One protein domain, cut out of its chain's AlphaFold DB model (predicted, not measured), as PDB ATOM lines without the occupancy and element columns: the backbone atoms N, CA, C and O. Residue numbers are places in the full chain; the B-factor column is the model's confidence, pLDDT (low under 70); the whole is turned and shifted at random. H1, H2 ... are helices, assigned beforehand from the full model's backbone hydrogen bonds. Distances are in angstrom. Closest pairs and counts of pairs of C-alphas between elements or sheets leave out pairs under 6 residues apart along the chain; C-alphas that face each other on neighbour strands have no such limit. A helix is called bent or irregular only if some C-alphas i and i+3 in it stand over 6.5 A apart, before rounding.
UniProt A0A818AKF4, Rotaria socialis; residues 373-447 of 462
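AT A GLANCE: This is residues 373 to 447 of the 462 residues of a protein of Rotaria socialis (UniProt A0A818AKF4). One long helix, H1, makes the long axis; past its last residue the chain turns round through the short H2 and a loop, and H3 folds back beside the last part of H1, the two running opposite ways with few contacts between them. H4 then turns off nearly at a right angle, and its residues 437 to 443 stick out sideways with the tail 444 to 447, while residues 373 to 388 of H1 stick out along the axis. The printed part has 75 residues with four named helices, H1 H2 H3 H4 along the chain, and no named strand: all helix. It is loose, with a radius of gyration of the C-alphas of 16.2 A, and elongated, spanning 49 by 30 by 22 A.

IN THESE COORDINATES: H1, residues 373 to 404, runs 44.2 A from C-alpha 373 at (44.613, 27.089, 39.828) to C-alpha 404 at (22.484, 5.934, 7.920). H2 is residues 406 to 409. H3, residues 417 to 427, is 16.1 A long and only just irregular: C-alphas 421 and 424 are 6.6 A apart. H4, residues 430 to 443, runs 19.2 A and ends at C-alpha 443 at (47.499, 1.312, 26.445).

HOW THE PARTS SIT: H1 touches H2 only at the corner, with residues 400 to 402 alone; the closest C-alphas, Gln 401 and Ala 408, are 5.0 A apart. H1 and H3 are close but not clearly touching, C-alphas 404 and 420 being closest at 7.0 A, at a shallow tilt of 8 degrees, opposite ways. H1 and H4 are close but not clearly touching, C-alphas 389 and 433 being closest at 7.4 A; at 73 degrees they are only just about perpendicular. H3 and H4 meet only through their link. H2 is apart from H3 and H4. Every O i to N i+4 pair is within hydrogen-bond range in H4, 25 of 28 in H1 and 4 of 7 in H3; H2 is too short for such a pair.

THE WHOLE: The C-alphas farthest apart, Gln 373 and Ala 413, are 50.7 A apart. The printed part has no cut and no long link. Mean pLDDT of the printed part is 78.2; residues 423 to 430, 432 to 433 and 441 to 447 are under 70.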
ATOM      1  N   GLN A 373      44.614  26.251  41.029       80.56
ATOM      2  CA  GLN A 373      44.613  27.089  39.828       80.56
ATOM      3  C   GLN A 373      45.264  26.410  38.614       80.56
ATOM      4  O   GLN A 373      44.671  26.443  37.537       80.56
ATOM      5  N   LEU A 374      46.432  25.760  38.748       80.31
ATOM      6  CA  LEU A 374      47.007  25.010  37.623       80.31
ATOM      7  C   LEU A 374      46.175  23.773  37.292       80.31
ATOM      8  O   LEU A 374      45.905  23.537  36.116       80.31
ATOM      9  N   LEU A 375      45.715  23.014  38.292       80.44
ATOM     10  CA  LEU A 375      44.863  21.848  38.043       80.44
ATOM     11  C   LEU A 375      43.541  22.251  37.381       80.44
ATOM     12  O   LEU A 375      43.121  21.615  36.421       80.44
ATOM     13  N   GLU A 376      42.906  23.319  37.854       85.12
ATOM     14  CA  GLU A 376      41.686  23.902  37.302       85.12
ATOM     15  C   GLU A 376      41.933  24.448  35.898       85.12
ATOM     16  O   GLU A 376      41.096  24.231  35.033       85.12
ATOM     17  N   SER A 377      43.074  25.085  35.626       88.44
ATOM     18  CA  SER A 377      43.455  25.538  34.280       88.44
ATOM     19  C   SER A 377      43.623  24.358  33.315       88.44
ATOM     20  O   SER A 377      43.058  24.352  32.215       88.44
ATOM     21  N   ILE A 378      44.310  23.298  33.753       87.25
ATOM     22  CA  ILE A 378      44.476  22.059  32.987       87.25
ATOM     23  C   ILE A 378      43.114  21.387  32.762       87.25
ATOM     24  O   ILE A 378      42.782  21.064  31.624       87.25
ATOM     25  N   LEU A 379      42.283  21.222  33.797       87.25
ATOM     26  CA  LEU A 379      40.943  20.636  33.675       87.25
ATOM     27  C   LEU A 379      40.034  21.490  32.788       87.25
ATOM     28  O   LEU A 379      39.368  20.943  31.918       87.25
ATOM     29  N   LYS A 380      40.029  22.816  32.943       92.00
ATOM     30  CA  LYS A 380      39.275  23.742  32.083       92.00
ATOM     31  C   LYS A 380      39.702  23.639  30.623       92.00
ATOM     32  O   LYS A 380      38.864  23.820  29.748       92.00
ATOM     33  N   THR A 381      40.961  23.302  30.351       91.12
ATOM     34  CA  THR A 381      41.475  23.095  28.989       91.12
ATOM     35  C   THR A 381      41.126  21.699  28.449       91.12
ATOM     36  O   THR A 381      40.712  21.539  27.296       91.12
ATOM     37  N   ILE A 382      41.252  20.662  29.282       90.25
ATOM     38  CA  ILE A 382      41.061  19.259  28.890       90.25
ATOM     39  C   ILE A 382      39.576  18.873  28.821       90.25
ATOM     40  O   ILE A 382      39.181  18.155  27.900       90.25
ATOM     41  N   ILE A 383      38.736  19.332  29.754       92.94
ATOM     42  CA  ILE A 383      37.322  18.934  29.864       92.94
ATOM     43  C   ILE A 383      36.530  19.274  28.596       92.94
ATOM     44  O   ILE A 383      35.881  18.362  28.081       92.94
ATOM     45  N   PRO A 384      36.575  20.498  28.031       93.38
ATOM     46  CA  PRO A 384      35.856  20.807  26.795       93.38
ATOM     47  C   PRO A 384      36.320  19.934  25.630       93.38
ATOM     48  O   PRO A 384      35.495  19.453  24.855       93.38
ATOM     49  N   SER A 385      37.626  19.659  25.551       85.62
ATOM     50  CA  SER A 385      38.214  18.790  24.527       85.62
ATOM     51  C   SER A 385      37.697  17.350  24.646       85.62
ATOM     52  O   SER A 385      37.228  16.773  23.664       85.62
ATOM     53  N   LEU A 386      37.699  16.780  25.857       83.81
ATOM     54  CA  LEU A 386      37.141  15.451  26.127       83.81
ATOM     55  C   LEU A 386      35.628  15.396  25.885       83.81
ATOM     56  O   LEU A 386      35.133  14.424  25.311       83.81
ATOM     57  N   LEU A 387      34.887  16.424  26.301       89.69
ATOM     58  CA  LEU A 387      33.438  16.504  26.123       89.69
ATOM     59  C   LEU A 387      33.092  16.575  24.638       89.69
ATOM     60  O   LEU A 387      32.221  15.835  24.197       89.69
ATOM     61  N   LEU A 388      33.821  17.363  23.846       87.00
ATOM     62  CA  LEU A 388      33.626  17.459  22.401       87.00
ATOM     63  C   LEU A 388      33.937  16.132  21.695       87.00
ATOM     64  O   LEU A 388      33.161  15.707  20.837       87.00
ATOM     65  N   ILE A 389      35.005  15.427  22.091       84.38
ATOM     66  CA  ILE A 389      35.325  14.084  21.571       84.38
ATOM     67  C   ILE A 389      34.197  13.095  21.891       84.38
ATOM     68  O   ILE A 389      33.731  12.375  21.004       84.38
ATOM     69  N   ASN A 390      33.727  13.071  23.140       79.94
ATOM     70  CA  ASN A 390      32.640  12.187  23.559       79.94
ATOM     71  C   ASN A 390      31.322  12.545  22.863       79.94
ATOM     72  O   ASN A 390      30.653  11.662  22.330       79.94
ATOM     73  N   PHE A 391      30.971  13.827  22.805       90.56
ATOM     74  CA  PHE A 391      29.787  14.330  22.117       90.56
ATOM     75  C   PHE A 391      29.798  13.929  20.644       90.56
ATOM     76  O   PHE A 391      28.818  13.365  20.164       90.56
ATOM     77  N   LYS A 392      30.926  14.114  19.946       85.94
ATOM     78  CA  LYS A 392      31.101  13.661  18.561       85.94
ATOM     79  C   LYS A 392      30.912  12.148  18.440       85.94
ATOM     80  O   LYS A 392      30.208  11.698  17.540       85.94
ATOM     81  N   ALA A 393      31.485  11.352  19.345       83.81
ATOM     82  CA  ALA A 393      31.309   9.899  19.337       83.81
ATOM     83  C   ALA A 393      29.833   9.489  19.516       83.81
ATOM     84  O   ALA A 393      29.344   8.615  18.794       83.81
ATOM     85  N   TYR A 394      29.099  10.143  20.421       91.19
ATOM     86  CA  TYR A 394      27.664   9.913  20.609       91.19
ATOM     87  C   TYR A 394      26.836  10.377  19.413       91.19
ATOM     88  O   TYR A 394      25.966   9.638  18.959       91.19
ATOM     89  N   LEU A 395      27.133  11.551  18.858       91.19
ATOM     90  CA  LEU A 395      26.452  12.094  17.689       91.19
ATOM     91  C   LEU A 395      26.658  11.190  16.471       91.19
ATOM     92  O   LEU A 395      25.692  10.855  15.795       91.19
ATOM     93  N   ASN A 396      27.874  10.689  16.255       86.25
ATOM     94  CA  ASN A 396      28.164   9.703  15.214       86.25
ATOM     95  C   ASN A 396      27.389   8.404  15.425       86.25
ATOM     96  O   ASN A 396      26.856   7.852  14.467       86.25
ATOM     97  N   LYS A 397      27.279   7.927  16.670       87.69
ATOM     98  CA  LYS A 397      26.487   6.735  16.996       87.69
ATOM     99  C   LYS A 397      24.996   6.952  16.713       87.69
ATOM    100  O   LYS A 397      24.357   6.075  16.139       87.69
ATOM    101  N   ILE A 398      24.461   8.121  17.061       91.44
ATOM    102  CA  ILE A 398      23.063   8.506  16.817       91.44
ATOM    103  C   ILE A 398      22.804   8.663  15.313       91.44
ATOM    104  O   ILE A 398      21.864   8.069  14.795       91.44
ATOM    105  N   LEU A 399      23.654   9.385  14.581       89.12
ATOM    106  CA  LEU A 399      23.530   9.535  13.128       89.12
ATOM    107  C   LEU A 399      23.658   8.190  12.409       89.12
ATOM    108  O   LEU A 399      22.858   7.891  11.523       89.12
ATOM    109  N   ALA A 400      24.613   7.347  12.811       86.88
ATOM    110  CA  ALA A 400      24.736   5.982  12.306       86.88
ATOM    111  C   ALA A 400      23.432   5.211  12.495       86.88
ATOM    112  O   ALA A 400      22.920   4.640  11.533       86.88
ATOM    113  N   GLN A 401      22.869   5.246  13.701       90.31
ATOM    114  CA  GLN A 401      21.672   4.491  14.035       90.31
ATOM    115  C   GLN A 401      20.417   5.003  13.320       90.31
ATOM    116  O   GLN A 401      19.662   4.193  12.790       90.31
ATOM    117  N   TYR A 402      20.181   6.315  13.304       92.44
ATOM    118  CA  TYR A 402      18.906   6.886  12.856       92.44
ATOM    119  C   TYR A 402      18.913   7.394  11.413       92.44
ATOM    120  O   TYR A 402      17.872   7.367  10.759       92.44
ATOM    121  N   VAL A 403      20.057   7.858  10.904       89.31
ATOM    122  CA  VAL A 403      20.152   8.471   9.569       89.31
ATOM    123  C   VAL A 403      20.700   7.484   8.545       89.31
ATOM    124  O   VAL A 403      20.147   7.353   7.451       89.31
ATOM    125  N   PHE A 404      21.782   6.782   8.885       86.81
ATOM    126  CA  PHE A 404      22.484   5.934   7.920       86.81
ATOM    127  C   PHE A 404      21.923   4.511   7.855       86.81
ATOM    128  O   PHE A 404      21.726   3.989   6.753       86.81
ATOM    129  N   LEU A 405      21.637   3.892   9.003       85.94
ATOM    130  CA  LEU A 405      21.131   2.523   9.084       85.94
ATOM    131  C   LEU A 405      19.607   2.460   8.921       85.94
ATOM    132  O   LEU A 405      18.853   3.255   9.482       85.94
ATOM    133  N   GLN A 406      19.132   1.471   8.167       89.31
ATOM    134  CA  GLN A 406      17.706   1.167   8.078       89.31
ATOM    135  C   GLN A 406      17.179   0.583   9.398       89.31
ATOM    136  O   GLN A 406      17.884  -0.120  10.126       89.31
ATOM    137  N   HIS A 407      15.914   0.881   9.706       89.81
ATOM    138  CA  HIS A 407      15.204   0.366  10.883       89.81
ATOM    139  C   HIS A 407      15.965   0.549  12.214       89.81
ATOM    140  O   HIS A 407      16.002  -0.365  13.036       89.81
ATOM    141  N   ALA A 408      16.576   1.723  12.423       84.75
ATOM    142  CA  ALA A 408      17.297   2.080  13.650       84.75
ATOM    143  C   ALA A 408      18.449   1.116  14.012       84.75
ATOM    144  O   ALA A 408      18.703   0.854  15.191       84.75
ATOM    145  N   GLY A 409      19.125   0.556  13.001       76.94
ATOM    146  CA  GLY A 409      20.246  -0.371  13.184       76.94
ATOM    147  C   GLY A 409      19.856  -1.842  13.328       76.94
ATOM    148  O   GLY A 409      20.732  -2.662  13.585       76.94
ATOM    149  N   LYS A 410      18.577  -2.207  13.137       78.38
ATOM    150  CA  LYS A 410      18.153  -3.620  13.113       78.38
ATOM    151  C   LYS A 410      18.690  -4.388  11.903       78.38
ATOM    152  O   LYS A 410      18.824  -5.603  11.973       78.38
ATOM    153  N   VAL A 411      18.993  -3.690  10.807       81.00
ATOM    154  CA  VAL A 411      19.542  -4.281   9.581       81.00
ATOM    155  C   VAL A 411      20.750  -3.458   9.143       81.00
ATOM    156  O   VAL A 411      20.679  -2.228   9.102       81.00
ATOM    157  N   LEU A 412      21.855  -4.122   8.788       80.38
ATOM    158  CA  LEU A 412      23.090  -3.484   8.308       80.38
ATOM    159  C   LEU A 412      22.965  -3.033   6.837       80.38
ATOM    160  O   LEU A 412      23.835  -3.285   6.009       80.38
ATOM    161  N   ALA A 413      21.845  -2.398   6.499       85.31
ATOM    162  CA  ALA A 413      21.557  -1.870   5.177       85.31
ATOM    163  C   ALA A 413      21.541  -0.340   5.242       85.31
ATOM    164  O   ALA A 413      20.877   0.259   6.093       85.31
ATOM    165  N   MET A 414      22.296   0.303   4.352       84.50
ATOM    166  CA  MET A 414      22.380   1.762   4.300       84.50
ATOM    167  C   MET A 414      21.159   2.344   3.585       84.50
ATOM    168  O   MET A 414      20.912   2.017   2.425       84.50
ATOM    169  N   LYS A 415      20.419   3.245   4.245       84.69
ATOM    170  CA  LYS A 415      19.229   3.889   3.659       84.69
ATOM    171  C   LYS A 415      19.585   5.001   2.673       84.69
ATOM    172  O   LYS A 415      18.881   5.182   1.688       84.69
ATOM    173  N   ASN A 416      20.660   5.748   2.933       78.19
ATOM    174  CA  ASN A 416      20.975   6.961   2.181       78.19
ATOM    175  C   ASN A 416      22.476   7.070   1.859       78.19
ATOM    176  O   ASN A 416      23.238   7.757   2.541       78.19
ATOM    177  N   ARG A 417      22.912   6.360   0.806       77.31
ATOM    178  CA  ARG A 417      24.332   6.282   0.403       77.31
ATOM    179  C   ARG A 417      24.940   7.646   0.055       77.31
ATOM    180  O   ARG A 417      26.102   7.867   0.363       77.31
ATOM    181  N   ARG A 418      24.158   8.571  -0.518       80.62
ATOM    182  CA  ARG A 418      24.653   9.891  -0.957       80.62
ATOM    183  C   ARG A 418      25.059  10.801   0.206       80.62
ATOM    184  O   ARG A 418      26.085  11.470   0.125       80.62
ATOM    185  N   ILE A 419      24.304  10.781   1.308       78.62
ATOM    186  CA  ILE A 419      24.643  11.551   2.519       78.62
ATOM    187  C   ILE A 419      25.873  10.943   3.208       78.62
ATOM    188  O   ILE A 419      26.723  11.671   3.714       78.62
ATOM    189  N   SER A 420      26.017   9.613   3.163       76.12
ATOM    190  CA  SER A 420      27.190   8.924   3.719       76.12
ATOM    191  C   SER A 420      28.491   9.249   2.983       76.12
ATOM    192  O   SER A 420      29.550   9.166   3.590       76.12
ATOM    193  N   THR A 421      28.439   9.591   1.694       76.62
ATOM    194  CA  THR A 421      29.623  10.018   0.929       76.62
ATOM    195  C   THR A 421      30.005  11.479   1.166       76.62
ATOM    196  O   THR A 421      31.153  11.833   0.930       76.62
ATOM    197  N   ALA A 422      29.081  12.319   1.646       74.44
ATOM    198  CA  ALA A 422      29.345  13.729   1.953       74.44
ATOM    199  C   ALA A 422      29.800  13.954   3.407       74.44
ATOM    200  O   ALA A 422      30.529  14.903   3.695       74.44
ATOM    201  N   SER A 423      29.411  13.063   4.324       68.50
ATOM    202  CA  SER A 423      29.799  13.141   5.732       68.50
ATOM    203  C   SER A 423      31.311  13.095   6.022       68.50
ATOM    204  O   SER A 423      31.686  13.770   6.978       68.50
ATOM    205  N   PRO A 424      32.207  12.427   5.251       64.00
ATOM    206  CA  PRO A 424      33.638  12.338   5.568       64.00
ATOM    207  C   PRO A 424      34.334  13.697   5.708       64.00
ATOM    208  O   PRO A 424      35.271  13.830   6.489       64.00
ATOM    209  N   ASN A 425      33.835  14.733   5.027       63.47
ATOM    210  CA  ASN A 425      34.373  16.089   5.155       63.47
ATOM    211  C   ASN A 425      34.067  16.718   6.528       63.47
ATOM    212  O   ASN A 425      34.864  17.496   7.041       63.47
ATOM    213  N   LEU A 426      32.968  16.310   7.177       62.16
ATOM    214  CA  LEU A 426      32.670  16.621   8.581       62.16
ATOM    215  C   LEU A 426      33.537  15.787   9.554       62.16
ATOM    216  O   LEU A 426      33.671  16.123  10.731       62.16
ATOM    217  N   PHE A 427      34.142  14.700   9.064       58.88
ATOM    218  CA  PHE A 427      35.012  13.793   9.814       58.88
ATOM    219  C   PHE A 427      36.503  14.163   9.740       58.88
ATOM    220  O   PHE A 427      37.296  13.465  10.355       58.88
ATOM    221  N   PHE A 428      36.933  15.274   9.122       56.75
ATOM    222  CA  PHE A 428      38.354  15.696   9.155       56.75
ATOM    223  C   PHE A 428      38.923  15.890  10.579       56.75
ATOM    224  O   PHE A 428      40.126  15.776  10.788       56.75
ATOM    225  N   ALA A 429      38.065  16.061  11.590       58.19
ATOM    226  CA  ALA A 429      38.439  15.985  13.007       58.19
ATOM    227  C   ALA A 429      38.707  14.543  13.522       58.19
ATOM    228  O   ALA A 429      38.748  14.313  14.732       58.19
ATOM    229  N   ASP A 430      38.801  13.541  12.645       63.53
ATOM    230  CA  ASP A 430      39.117  12.148  12.984       63.53
ATOM    231  C   ASP A 430      40.608  11.894  13.146       63.53
ATOM    232  O   ASP A 430      40.949  10.885  13.745       63.53
ATOM    233  N   SER A 431      41.498  12.786  12.705       70.94
ATOM    234  CA  SER A 431      42.936  12.651  12.984       70.94
ATOM    235  C   SER A 431      43.206  12.605  14.493       70.94
ATOM    236  O   SER A 431      43.849  11.676  14.974       70.94
ATOM    237  N   ASN A 432      42.592  13.512  15.258       68.50
ATOM    238  CA  ASN A 432      42.685  13.539  16.722       68.50
ATOM    239  C   ASN A 432      42.004  12.322  17.371       68.50
ATOM    240  O   ASN A 432      42.466  11.814  18.389       68.50
ATOM    241  N   PHE A 433      40.914  11.815  16.781       68.69
ATOM    242  CA  PHE A 433      40.244  10.607  17.271       68.69
ATOM    243  C   PHE A 433      41.028   9.332  16.931       68.69
ATOM    244  O   PHE A 433      41.029   8.378  17.707       68.69
ATOM    245  N   ALA A 434      41.715   9.302  15.793       72.69
ATOM    246  CA  ALA A 434      42.609   8.234  15.383       72.69
ATOM    247  C   ALA A 434      43.858   8.224  16.262       72.69
ATOM    248  O   ALA A 434      44.223   7.152  16.730       72.69
ATOM    249  N   GLU A 435      44.445   9.383  16.577       75.25
ATOM    250  CA  GLU A 435      45.547   9.488  17.535       75.25
ATOM    251  C   GLU A 435      45.097   9.086  18.944       75.25
ATOM    252  O   GLU A 435      45.762   8.281  19.592       75.25
ATOM    253  N   TYR A 436      43.928   9.548  19.401       74.75
ATOM    254  CA  TYR A 436      43.361   9.123  20.681       74.75
ATOM    255  C   TYR A 436      43.119   7.609  20.718       74.75
ATOM    256  O   TYR A 436      43.498   6.950  21.682       74.75
ATOM    257  N   ASN A 437      42.547   7.021  19.663       72.94
ATOM    258  CA  ASN A 437      42.362   5.573  19.573       72.94
ATOM    259  C   ASN A 437      43.680   4.819  19.417       72.94
ATOM    260  O   ASN A 437      43.773   3.689  19.878       72.94
ATOM    261  N   PHE A 438      44.687   5.410  18.784       75.56
ATOM    262  CA  PHE A 438      46.018   4.836  18.653       75.56
ATOM    263  C   PHE A 438      46.731   4.817  20.005       75.56
ATOM    264  O   PHE A 438      47.175   3.756  20.430       75.56
ATOM    265  N   ARG A 439      46.728   5.933  20.748       74.94
ATOM    266  CA  ARG A 439      47.198   5.989  22.142       74.94
ATOM    267  C   ARG A 439      46.402   5.027  23.017       74.94
ATOM    268  O   ARG A 439      46.985   4.235  23.743       74.94
ATOM    269  N   ARG A 440      45.075   4.989  22.881       72.62
ATOM    270  CA  ARG A 440      44.233   4.020  23.593       72.62
ATOM    271  C   ARG A 440      44.604   2.574  23.250       72.62
ATOM    272  O   ARG A 440      44.651   1.764  24.160       72.62
ATOM    273  N   ARG A 441      44.908   2.255  21.987       69.69
ATOM    274  CA  ARG A 441      45.391   0.932  21.542       69.69
ATOM    275  C   ARG A 441      46.816   0.621  22.004       69.69
ATOM    276  O   ARG A 441      47.126  -0.549  22.161       69.69
ATOM    277  N   LEU A 442      47.660   1.625  22.238       66.88
ATOM    278  CA  LEU A 442      48.964   1.439  22.885       66.88
ATOM    279  C   LEU A 442      48.797   1.056  24.362       66.88
ATOM    280  O   LEU A 442      49.552   0.233  24.864       66.88
ATOM    281  N   PHE A 443      47.782   1.604  25.035       61.41
ATOM    282  CA  PHE A 443      47.499   1.312  26.445       61.41
ATOM    283  C   PHE A 443      46.534   0.136  26.671       61.41
ATOM    284  O   PHE A 443      46.461  -0.389  27.779       61.41
ATOM    285  N   SER A 444      45.797  -0.308  25.648       44.41
ATOM    286  CA  SER A 444      44.942  -1.496  25.708       44.41
ATOM    287  C   SER A 444      45.540  -2.606  24.840       44.41
ATOM    288  O   SER A 444      45.566  -2.425  23.621       44.41
ATOM    289  N   PRO A 445      45.963  -3.758  25.390       44.94
ATOM    290  CA  PRO A 445      46.453  -4.857  24.566       44.94
ATOM    291  C   PRO A 445      45.345  -5.278  23.595       44.94
ATOM    292  O   PRO A 445      44.299  -5.786  24.001       44.94
ATOM    293  N   THR A 446      45.535  -5.004  22.303       42.72
ATOM    294  CA  THR A 446      44.599  -5.450  21.272       42.72
ATOM    295  C   THR A 446      44.535  -6.974  21.314       42.72
ATOM    296  O   THR A 446      45.595  -7.600  21.237       42.72
ATOM    297  N   PRO A 447      43.341  -7.589  21.401       46.03
ATOM    298  CA  PRO A 447      43.226  -9.028  21.238       46.03
ATOM    299  C   PRO A 447      43.800  -9.371  19.866       46.03
ATOM    300  O   PRO A 447      43.355  -8.842  18.844       46.03
TER     301      PRO A 447